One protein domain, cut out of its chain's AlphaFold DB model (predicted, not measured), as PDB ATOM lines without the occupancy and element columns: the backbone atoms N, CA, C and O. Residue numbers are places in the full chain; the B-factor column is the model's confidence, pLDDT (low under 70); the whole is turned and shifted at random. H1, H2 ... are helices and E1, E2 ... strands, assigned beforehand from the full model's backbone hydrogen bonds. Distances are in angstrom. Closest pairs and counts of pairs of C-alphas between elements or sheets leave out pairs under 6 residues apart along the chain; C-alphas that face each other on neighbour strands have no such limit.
ATOM      1  N   CYS A 218     165.919 166.355 110.753       93.06
ATOM      2  CA  CYS A 218     166.333 167.659 111.236       93.06
ATOM      3  C   CYS A 218     167.849 167.777 111.058       93.06
ATOM      4  O   CYS A 218     168.595 166.902 111.493       93.06
ATOM      5  N   LYS A 219     168.297 168.840 110.387       91.44
ATOM      6  CA  LYS A 219     169.715 169.105 110.094       91.44
ATOM      7  C   LYS A 219     170.226 170.374 110.768       91.44
ATOM      8  O   LYS A 219     171.407 170.476 111.074       91.44
ATOM      9  N   ASN A 220     169.349 171.351 110.968       92.56
ATOM     10  CA  ASN A 220     169.692 172.705 111.389       92.56
ATOM     11  C   ASN A 220     169.023 173.108 112.706       92.56
ATOM     12  O   ASN A 220     169.477 174.052 113.350       92.56
ATOM     13  N   THR A 221     167.932 172.448 113.094       91.75
ATOM     14  CA  THR A 221     167.269 172.689 114.372       91.75
ATOM     15  C   THR A 221     167.717 171.674 115.409       91.75
ATOM     16  O   THR A 221     167.786 170.481 115.137       91.75
ATOM     17  N   ASP A 222     167.981 172.152 116.618       90.19
ATOM     18  CA  ASP A 222     168.124 171.332 117.814       90.19
ATOM     19  C   ASP A 222     166.841 171.348 118.659       90.19
ATOM     20  O   ASP A 222     166.700 170.571 119.594       90.19
ATOM     21  N   LYS A 223     165.857 172.193 118.340       91.81
ATOM     22  CA  LYS A 223     164.663 172.359 119.165       91.81
ATOM     23  C   LYS A 223     163.650 171.243 118.919       91.81
ATOM     24  O   LYS A 223     163.017 171.179 117.865       91.81
ATOM     25  N   VAL A 224     163.407 170.436 119.947       93.12
ATOM     26  CA  VAL A 224     162.292 169.485 119.970       93.12
ATOM     27  C   VAL A 224     160.988 170.252 120.196       93.12
ATOM     28  O   VAL A 224     160.869 171.025 121.143       93.12
ATOM     29  N   VAL A 225     160.004 170.068 119.317       94.25
ATOM     30  CA  VAL A 225     158.677 170.706 119.432       94.25
ATOM     31  C   VAL A 225     157.556 169.702 119.675       94.25
ATOM     32  O   VAL A 225     156.469 170.083 120.107       94.25
ATOM     33  N   TYR A 226     157.808 168.424 119.391       93.19
ATOM     34  CA  TYR A 226     156.855 167.342 119.591       93.19
ATOM     35  C   TYR A 226     157.580 166.015 119.819       93.19
ATOM     36  O   TYR A 226     158.720 165.833 119.388       93.19
ATOM     37  N   ARG A 227     156.913 165.085 120.504       89.06
ATOM     38  CA  ARG A 227     157.409 163.734 120.751       89.06
ATOM     39  C   ARG A 227     156.268 162.734 120.728       89.06
ATOM     40  O   ARG A 227     155.188 163.002 121.252       89.06
ATOM     41  N   ASP A 228     156.575 161.565 120.200       89.69
ATOM     42  CA  ASP A 228     155.736 160.379 120.248       89.69
ATOM     43  C   ASP A 228     156.592 159.123 120.501       89.69
ATOM     44  O   ASP A 228     157.784 159.194 120.821       89.69
ATOM     45  N   ASP A 229     155.976 157.948 120.375       85.62
ATOM     46  CA  ASP A 229     156.670 156.668 120.532       85.62
ATOM     47  C   ASP A 229     157.773 156.464 119.483       85.62
ATOM     48  O   ASP A 229     158.746 155.735 119.735       85.62
ATOM     49  N   PHE A 230     157.635 157.125 118.329       85.88
ATOM     50  CA  PHE A 230     158.574 157.039 117.231       85.88
ATOM     51  C   PHE A 230     159.822 157.884 117.469       85.88
ATOM     52  O   PHE A 230     160.913 157.429 117.146       85.88
ATOM     53  N   GLY A 231     159.713 159.070 118.058       88.50
ATOM     54  CA  GLY A 231     160.890 159.901 118.257       88.50
ATOM     55  C   GLY A 231     160.608 161.311 118.732       88.50
ATOM     56  O   GLY A 231     159.492 161.678 119.096       88.50
ATOM     57  N   SER A 232     161.673 162.105 118.719       91.81
ATOM     58  CA  SER A 232     161.587 163.551 118.872       91.81
ATOM     59  C   SER A 232     161.472 164.197 117.493       91.81
ATOM     60  O   SER A 232     162.108 163.761 116.532       91.81
ATOM     61  N   TRP A 233     160.680 165.261 117.411       95.12
ATOM     62  CA  TRP A 233     160.350 165.943 116.165       95.12
ATOM     63  C   TRP A 233     160.621 167.443 116.270       95.12
ATOM     64  O   TRP A 233     160.380 168.063 117.310       95.12
ATOM     65  N   GLY A 234     161.110 168.012 115.174       95.06
ATOM     66  CA  GLY A 234     161.387 169.430 114.974       95.06
ATOM     67  C   GLY A 234     160.621 169.989 113.771       95.06
ATOM     68  O   GLY A 234     159.879 169.279 113.087       95.06
ATOM     69  N   ILE A 235     160.806 171.284 113.509       94.31
ATOM     70  CA  ILE A 235     160.279 171.949 112.312       94.31
ATOM     71  C   ILE A 235     161.418 172.709 111.634       94.31
ATOM     72  O   ILE A 235     162.030 173.585 112.243       94.31
ATOM     73  N   GLU A 236     161.647 172.425 110.354       93.12
ATOM     74  CA  GLU A 236     162.612 173.125 109.503       93.12
ATOM     75  C   GLU A 236     161.943 173.560 108.207       93.12
ATOM     76  O   GLU A 236     161.186 172.803 107.607       93.12
ATOM     77  N   ASN A 237     162.193 174.801 107.776       88.81
ATOM     78  CA  ASN A 237     161.609 175.365 106.551       88.81
ATOM     79  C   ASN A 237     160.071 175.224 106.470       88.81
ATOM     80  O   ASN A 237     159.501 175.080 105.391       88.81
ATOM     81  N   GLY A 238     159.388 175.256 107.620       89.56
ATOM     82  CA  GLY A 238     157.934 175.074 107.707       89.56
ATOM     83  C   GLY A 238     157.449 173.627 107.534       89.56
ATOM     84  O   GLY A 238     156.244 173.418 107.417       89.56
ATOM     85  N   GLN A 239     158.348 172.641 107.532       90.88
ATOM     86  CA  GLN A 239     158.046 171.216 107.394       90.88
ATOM     87  C   GLN A 239     158.465 170.433 108.641       90.88
ATOM     88  O   GLN A 239     159.418 170.797 109.331       90.88
ATOM     89  N   TRP A 240     157.754 169.339 108.921       93.62
ATOM     90  CA  TRP A 240     158.134 168.400 109.974       93.62
ATOM     91  C   TRP A 240     159.429 167.679 109.617       93.62
ATOM     92  O   TRP A 240     159.582 167.156 108.511       93.62
ATOM     93  N   CYS A 241     160.329 167.614 110.588       94.19
ATOM     94  CA  CYS A 241     161.536 166.809 110.532       94.19
ATOM     95  C   CYS A 241     161.659 165.989 111.820       94.19
ATOM     96  O   CYS A 241     161.136 166.385 112.863       94.19
ATOM     97  N   GLY A 242     162.314 164.833 111.761       93.81
ATOM     98  CA  GLY A 242     162.618 164.042 112.952       93.81
ATOM     99  C   GLY A 242     164.097 164.078 113.302       93.81
ATOM    100  O   GLY A 242     164.952 164.203 112.425       93.81
ATOM    101  N   PHE A 243     164.379 163.977 114.595       91.94
ATOM    102  CA  PHE A 243     165.732 163.789 115.100       91.94
ATOM    103  C   PHE A 243     166.153 162.326 114.935       91.94
ATOM    104  O   PHE A 243     165.313 161.422 114.996       91.94
ATOM    105  N   ASN A 244     167.450 162.094 114.729       88.38
ATOM    106  CA  ASN A 244     167.992 160.739 114.626       88.38
ATOM    107  C   ASN A 244     167.920 160.013 115.963       88.38
ATOM    108  O   ASN A 244     167.613 158.826 116.010       88.38
ATOM    109  N   GLU A 245     168.166 160.741 117.046       86.75
ATOM    110  CA  GLU A 245     168.032 160.274 118.416       86.75
ATOM    111  C   GLU A 245     166.566 160.377 118.854       86.75
ATOM    112  O   GLU A 245     165.919 161.421 118.693       86.75
ATOM    113  N   LYS A 246     166.030 159.336 119.504       85.44
ATOM    114  CA  LYS A 246     164.742 159.462 120.203       85.44
ATOM    115  C   LYS A 246     164.837 160.512 121.309       85.44
ATOM    116  O   LYS A 246     163.870 161.249 121.529       85.44
ATOM    117  N   TYR A 247     165.996 160.605 121.963       87.81
ATOM    118  CA  TYR A 247     166.282 161.549 123.043       87.81
ATOM    119  C   TYR A 247     167.515 162.412 122.711       87.81
ATOM    120  O   TYR A 247     168.601 162.139 123.222       87.81
ATOM    121  N   PRO A 248     167.382 163.454 121.865       90.44
ATOM    122  CA  PRO A 248     168.505 164.323 121.508       90.44
ATOM    123  C   PRO A 248     168.949 165.182 122.704       90.44
ATOM    124  O   PRO A 248     168.152 165.480 123.592       90.44
ATOM    125  N   CYS A 249     170.197 165.657 122.725       90.69
ATOM    126  CA  CYS A 249     170.724 166.436 123.858       90.69
ATOM    127  C   CYS A 249     169.888 167.672 124.225       90.69
ATOM    128  O   CYS A 249     169.755 168.014 125.400       90.69
ATOM    129  N   SER A 250     169.312 168.345 123.232       90.44
ATOM    130  CA  SER A 250     168.436 169.500 123.436       90.44
ATOM    131  C   SER A 250     167.225 169.191 124.315       90.44
ATOM    132  O   SER A 250     166.813 170.042 125.103       90.44
ATOM    133  N   TRP A 251     166.708 167.964 124.247       90.19
ATOM    134  CA  TRP A 251     165.624 167.510 125.104       90.19
ATOM    135  C   TRP A 251     166.024 167.507 126.582       90.19
ATOM    136  O   TRP A 251     165.287 168.009 127.431       90.19
ATOM    137  N   TYR A 252     167.205 166.972 126.896       91.00
ATOM    138  CA  TYR A 252     167.703 166.935 128.270       91.00
ATOM    139  C   TYR A 252     167.940 168.345 128.813       91.00
ATOM    140  O   TYR A 252     167.530 168.648 129.935       91.00
ATOM    141  N   LYS A 253     168.500 169.236 127.985       90.25
ATOM    142  CA  LYS A 253     168.726 170.642 128.348       90.25
ATOM    143  C   LYS A 253     167.439 171.378 128.690       90.25
ATOM    144  O   LYS A 253     167.409 172.113 129.672       90.25
ATOM    145  N   GLU A 254     166.374 171.177 127.913       88.31
ATOM    146  CA  GLU A 254     165.069 171.799 128.178       88.31
ATOM    147  C   GLU A 254     164.507 171.385 129.547       88.31
ATOM    148  O   GLU A 254     163.885 172.184 130.246       88.31
ATOM    149  N   LYS A 255     164.784 170.148 129.961       87.56
ATOM    150  CA  LYS A 255     164.395 169.596 131.262       87.56
ATOM    151  C   LYS A 255     165.345 169.975 132.406       87.56
ATOM    152  O   LYS A 255     165.079 169.617 133.549       87.56
ATOM    153  N   GLY A 256     166.417 170.718 132.125       90.56
ATOM    154  CA  GLY A 256     167.410 171.142 133.115       90.56
ATOM    155  C   GLY A 256     168.500 170.108 133.410       90.56
ATOM    156  O   GLY A 256     169.255 170.289 134.363       90.56
ATOM    157  N   TYR A 257     168.610 169.052 132.601       90.06
ATOM    158  CA  TYR A 257     169.663 168.042 132.702       90.06
ATOM    159  C   TYR A 257     170.789 168.314 131.702       90.06
ATOM    160  O   TYR A 257     170.575 168.865 130.620       90.06
ATOM    161  N   LYS A 258     172.009 167.898 132.049       93.12
ATOM    162  CA  LYS A 258     173.144 167.899 131.119       93.12
ATOM    163  C   LYS A 258     173.085 166.676 130.205       93.12
ATOM    164  O   LYS A 258     172.638 165.610 130.633       93.12
ATOM    165  N   CYS A 259     173.583 166.809 128.979       92.31
ATOM    166  CA  CYS A 259     173.769 165.668 128.088       92.31
ATOM    167  C   CYS A 259     175.117 164.989 128.368       92.31
ATOM    168  O   CYS A 259     176.122 165.675 128.552       92.31
ATOM    169  N   CYS A 260     175.165 163.657 128.376       90.81
ATOM    170  CA  CYS A 260     176.399 162.930 128.684       90.81
ATOM    171  C   CYS A 260     177.529 163.237 127.689       90.81
ATOM    172  O   CYS A 260     178.675 163.367 128.103       90.81
ATOM    173  N   THR A 261     177.212 163.442 126.407       89.50
ATOM    174  CA  THR A 261     178.182 163.798 125.351       89.50
ATOM    175  C   THR A 261     178.745 165.217 125.468       89.50
ATOM    176  O   THR A 261     179.676 165.577 124.756       89.50
ATOM    177  N   GLU A 262     178.196 166.047 126.357       90.31
ATOM    178  CA  GLU A 262     178.742 167.376 126.664       90.31
ATOM    179  C   GLU A 262     179.689 167.357 127.862       90.31
ATOM    180  O   GLU A 262     180.443 168.306 128.070       90.31
ATOM    181  N   ILE A 263     179.617 166.296 128.666       90.00
ATOM    182  CA  ILE A 263     180.443 166.106 129.858       90.00
ATOM    183  C   ILE A 263     181.627 165.196 129.528       90.00
ATOM    184  O   ILE A 263     182.750 165.479 129.941       90.00
ATOM    185  N   TYR A 264     181.369 164.131 128.771       88.69
ATOM    186  CA  TYR A 264     182.317 163.068 128.471       88.69
ATOM    187  C   TYR A 264     182.542 162.946 126.971       88.69
ATOM    188  O   TYR A 264     181.630 163.148 126.168       88.69
ATOM    189  N   ASN A 265     183.761 162.569 126.596       85.62
ATOM    190  CA  ASN A 265     184.051 162.196 125.214       85.62
ATOM    191  C   ASN A 265     183.607 160.752 124.920       85.62
ATOM    192  O   ASN A 265     183.404 159.953 125.834       85.62
ATOM    193  N   ASP A 266     183.524 160.395 123.638       82.81
ATOM    194  CA  ASP A 266     183.082 159.065 123.205       82.81
ATOM    195  C   ASP A 266     183.871 157.931 123.864       82.81
ATOM    196  O   ASP A 266     183.284 156.945 124.295       82.81
ATOM    197  N   LYS A 267     185.196 158.066 123.998       84.88
ATOM    198  CA  LYS A 267     186.033 157.033 124.621       84.88
ATOM    199  C   LYS A 267     185.631 156.798 126.079       84.88
ATOM    200  O   LYS A 267     185.487 155.650 126.481       84.88
ATOM    201  N   GLU A 268     185.430 157.862 126.852       85.19
ATOM    202  CA  GLU A 268     184.974 157.764 128.244       85.19
ATOM    203  C   GLU A 268     183.575 157.152 128.336       85.19
ATOM    204  O   GLU A 268     183.323 156.327 129.213       85.19
ATOM    205  N   LEU A 269     182.672 157.518 127.424       84.62
ATOM    206  CA  LEU A 269     181.340 156.925 127.361       84.62
ATOM    207  C   LEU A 269     181.424 155.423 127.067       84.62
ATOM    208  O   LEU A 269     180.844 154.644 127.812       84.62
ATOM    209  N   TYR A 270     182.194 155.000 126.064       81.06
ATOM    210  CA  TYR A 270     182.361 153.583 125.719       81.06
ATOM    211  C   TYR A 270     183.061 152.765 126.810       81.06
ATOM    212  O   TYR A 270     182.741 151.594 126.999       81.06
ATOM    213  N   GLU A 271     184.019 153.353 127.529       83.31
ATOM    214  CA  GLU A 271     184.709 152.670 128.627       83.31
ATOM    215  C   GLU A 271     183.798 152.476 129.850       83.31
ATOM    216  O   GLU A 271     183.921 151.465 130.544       83.31
ATOM    217  N   ASN A 272     182.877 153.412 130.109       79.12
ATOM    218  CA  ASN A 272     181.989 153.366 131.278       79.12
ATOM    219  C   ASN A 272     180.626 152.721 130.994       79.12
ATOM    220  O   ASN A 272     179.997 152.189 131.907       79.12
ATOM    221  N   LEU A 273     180.159 152.752 129.748       79.12
ATOM    222  CA  LEU A 273     178.839 152.280 129.356       79.12
ATOM    223  C   LEU A 273     178.980 151.037 128.474       79.12
ATOM    224  O   LEU A 273     179.318 151.115 127.297       79.12
ATOM    225  N   THR A 274     178.692 149.865 129.040       74.12
ATOM    226  CA  THR A 274     178.491 148.646 128.239       74.12
ATOM    227  C   THR A 274     177.017 148.519 127.838       74.12
ATOM    228  O   THR A 274     176.151 148.991 128.579       74.12
ATOM    229  N   PRO A 275     176.681 147.826 126.733       67.19
ATOM    230  CA  PRO A 275     175.283 147.545 126.393       67.19
ATOM    231  C   PRO A 275     174.515 146.893 127.555       67.19
ATOM    232  O   PRO A 275     173.387 147.280 127.857       67.19
ATOM    233  N   SER A 276     175.159 145.976 128.288       67.56
ATOM    234  CA  SER A 276     174.596 145.359 129.500       67.56
ATOM    235  C   SER A 276     174.325 146.391 130.600       67.56
ATOM    236  O   SER A 276     173.257 146.383 131.198       67.56
ATOM    237  N   TYR A 277     175.259 147.319 130.832       70.06
ATOM    238  CA  TYR A 277     175.134 148.376 131.837       70.06
ATOM    239  C   TYR A 277     173.967 149.324 131.542       70.06
ATOM    240  O   TYR A 277     173.178 149.622 132.432       70.06
ATOM    241  N   VAL A 278     173.799 149.747 130.289       67.00
ATOM    242  CA  VAL A 278     172.672 150.606 129.888       67.00
ATOM    243  C   VAL A 278     171.343 149.867 130.030       67.00
ATOM    244  O   VAL A 278     170.357 150.450 130.466       67.00
ATOM    245  N   THR A 279     171.315 148.570 129.720       63.50
ATOM    246  CA  THR A 279     170.093 147.757 129.816       63.50
ATOM    247  C   THR A 279     169.693 147.464 131.270       63.50
ATOM    248  O   THR A 279     168.507 147.314 131.555       63.50
ATOM    249  N   GLU A 280     170.658 147.388 132.193       63.81
ATOM    250  CA  GLU A 280     170.429 147.013 133.597       63.81
ATOM    251  C   GLU A 280     170.400 148.195 134.581       63.81
ATOM    252  O   GLU A 280     169.743 148.089 135.617       63.81
ATOM    253  N   GLN A 281     171.104 149.300 134.297       58.88
ATOM    254  CA  GLN A 281     171.296 150.425 135.229       58.88
ATOM    255  C   GLN A 281     170.787 151.780 134.729       58.88
ATOM    256  O   GLN A 281     170.698 152.706 135.533       58.88
ATOM    257  N   ALA A 282     170.439 151.930 133.447       64.00
ATOM    258  CA  ALA A 282     169.844 153.182 132.998       64.00
ATOM    259  C   ALA A 282     168.375 153.257 133.430       64.00
ATOM    260  O   ALA A 282     167.576 152.359 133.148       64.00
ATOM    261  N   GLU A 283     167.993 154.356 134.078       69.12
ATOM    262  CA  GLU A 283     166.585 154.636 134.342       69.12
ATOM    263  C   GLU A 283     165.926 155.084 133.034       69.12
ATOM    264  O   GLU A 283     165.944 156.261 132.672       69.12
ATOM    265  N   LEU A 284     165.361 154.122 132.297       73.75
ATOM    266  CA  LEU A 284     164.514 154.415 131.149       73.75
ATOM    267  C   LEU A 284     163.121 154.804 131.640       73.75
ATOM    268  O   LEU A 284     162.380 153.992 132.197       73.75
ATOM    269  N   ASN A 285     162.737 156.042 131.370       76.38
ATOM    270  CA  ASN A 285     161.380 156.518 131.591       76.38
ATOM    271  C   ASN A 285     160.915 157.367 130.394       76.38
ATOM    272  O   ASN A 285     161.597 157.478 129.375       76.38
ATOM    273  N   ASN A 286     159.731 157.972 130.499       75.19
ATOM    274  CA  ASN A 286     159.168 158.795 129.420       75.19
ATOM    275  C   ASN A 286     159.960 160.096 129.164       75.19
ATOM    276  O   ASN A 286     159.721 160.793 128.174       75.19
ATOM    277  N   GLU A 287     160.887 160.443 130.056       79.81
ATOM    278  CA  GLU A 287     161.737 161.628 129.986       79.81
ATOM    279  C   GLU A 287     163.124 161.337 129.404       79.81
ATOM    280  O   GLU A 287     163.819 162.289 129.055       79.81
ATOM    281  N   GLY A 288     163.507 160.074 129.208       82.75
ATOM    282  CA  GLY A 288     164.747 159.704 128.526       82.75
ATOM    283  C   GLY A 288     165.480 158.538 129.172       82.75
ATOM    284  O   GLY A 288     164.888 157.731 129.887       82.75
ATOM    285  N   ILE A 289     166.773 158.458 128.865       87.94
ATOM    286  CA  ILE A 289     167.721 157.481 129.398       87.94
ATOM    287  C   ILE A 289     168.697 158.259 130.275       87.94
ATOM    288  O   ILE A 289     169.488 159.051 129.764       87.94
ATOM    289  N   PHE A 290     168.637 158.049 131.585       88.62
ATOM    290  CA  PHE A 290     169.547 158.694 132.530       88.62
ATOM    291  C   PHE A 290     170.573 157.689 133.037       88.62
ATOM    292  O   PHE A 290     170.227 156.555 133.368       88.62
ATOM    293  N   VAL A 291     171.834 158.115 133.091       87.31
ATOM    294  CA  VAL A 291     172.946 157.318 133.621       87.31
ATOM    295  C   VAL A 291     173.767 158.147 134.598       87.31
ATOM    296  O   VAL A 291     173.861 159.368 134.461       87.31
ATOM    297  N   GLU A 292     174.362 157.476 135.580       86.00
ATOM    298  CA  GLU A 292     175.307 158.072 136.520       86.00
ATOM    299  C   GLU A 292     176.721 157.610 136.166       86.00
ATOM    300  O   GLU A 292     177.049 156.430 136.272       86.00
ATOM    301  N   ILE A 293     177.574 158.542 135.748       83.75
ATOM    302  CA  ILE A 293     178.979 158.269 135.439       83.75
ATOM    303  C   ILE A 293     179.815 159.062 136.437       83.75
ATOM    304  O   ILE A 293     179.667 160.273 136.562       83.75
ATOM    305  N   ASN A 294     180.687 158.385 137.188       83.69
ATOM    306  CA  ASN A 294     181.570 159.021 138.176       83.69
ATOM    307  C   ASN A 294     180.850 159.940 139.196       83.69
ATOM    308  O   ASN A 294     181.433 160.922 139.657       83.69
ATOM    309  N   GLY A 295     179.600 159.635 139.564       83.69
ATOM    310  CA  GLY A 295     178.811 160.440 140.505       83.69
ATOM    311  C   GLY A 295     178.057 161.626 139.889       83.69
ATOM    312  O   GLY A 295     177.463 162.411 140.629       83.69
ATOM    313  N   GLU A 296     178.078 161.789 138.562       87.69
ATOM    314  CA  GLU A 296     177.306 162.806 137.842       87.69
ATOM    315  C   GLU A 296     176.201 162.146 137.006       87.69
ATOM    316  O   GLU A 296     176.460 161.260 136.191       87.69
ATOM    317  N   VAL A 297     174.955 162.589 137.212       89.44
ATOM    318  CA  VAL A 297     173.792 162.114 136.452       89.44
ATOM    319  C   VAL A 297     173.633 162.951 135.188       89.44
ATOM    320  O   VAL A 297     173.531 164.180 135.253       89.44
ATOM    321  N   CYS A 298     173.563 162.284 134.041       90.94
ATOM    322  CA  CYS A 298     173.388 162.921 132.743       90.94
ATOM    323  C   CYS A 298     172.409 162.145 131.854       90.94
ATOM    324  O   CYS A 298     172.158 160.955 132.048       90.94
ATOM    325  N   GLY A 299     171.833 162.850 130.880       91.69
ATOM    326  CA  GLY A 299     170.976 162.267 129.855       91.69
ATOM    327  C   GLY A 299     171.799 161.676 128.714       91.69
ATOM    328  O   GLY A 299     172.619 162.369 128.107       91.69
ATOM    329  N   LEU A 300     171.574 160.402 128.422       88.44
ATOM    330  CA  LEU A 300     172.275 159.647 127.394       88.44
ATOM    331  C   LEU A 300     171.475 159.670 126.090       88.44
ATOM    332  O   LEU A 300     170.271 159.399 126.089       88.44
ATOM    333  N   ILE A 301     172.130 159.998 124.977       86.12
ATOM    334  CA  ILE A 301     171.513 159.856 123.654       86.12
ATOM    335  C   ILE A 301     171.475 158.367 123.277       86.12
ATOM    336  O   ILE A 301     172.419 157.623 123.542       86.12
TER     337      ILE A 301
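What this domain is: This is residues 218 to 301 of the 309 residues of an uncharacterized protein of Anaeromyces robustus (UniProt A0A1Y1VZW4). Two lobes of unequal size make an elongated body: a larger one built on the three-stranded sheet E3, E4, E5, with H1 over one face and H2 over the other and H3 and H4 grazing it, and a small one made of the hairpin E1 and E2 with the looping residues 218 to 231. The printed part has 84 residues, in the order E1 E2 H1 H2 H3 H4 E3 E4 E5, of mixed class. The larger sheet, order E3, E4, E5, is antiparallel and a meander, each strand the antiparallel neighbour of the one before. The whole printed part is compact, with a radius of gyration of the C-alphas of 13.5 A, and its C-alphas span 41 by 23 by 22 A along their three main axes.

Where its parts are: Find C-alpha 288 at (164.747, 159.704, 128.526); from there E4, residues 288 to 293, runs 15.9 A. E3 is residues 283 to 285, 6.2 A, and E5 residues 296 to 300, 12.0 A, ending at (172.275, 159.647, 127.394). H1 is 249 to 254, 8.9 A; H2 260 to 263, 5.3 A; H3 266 to 272, 9.9 A; H4 275 to 281, 10.1 A. E1, 232 to 236, 13.4 A, begins at (161.587, 163.551, 118.872); E2 is 239 to 242, 10.2 A.

How they stand to each other: Look at N 291 and O 298, 3.0 A, for E4 and E5, and N 285 and O 288, 3.1 A, for E3 and E4. H1 is over E5, C-alphas 252 and 299 closest at 5.9 A; H2, on the opposite face, has C-alphas 260 and 298 closest at 5.1 A. In the hairpin E1 and E2, N 234 and O 241 are 2.8 A apart. In H1, H3 and H4 every O i to N i+4 pair is within hydrogen-bond range; H2 is too short for one.

The domain as a whole: The C-alphas of Gly 238 and Asn 294 are farthest apart, 41.8 A. The printed part has no cut, and no link is long. Mean pLDDT of the printed part is 85.7; residues 275 to 276 and 278 to 283 are under 70.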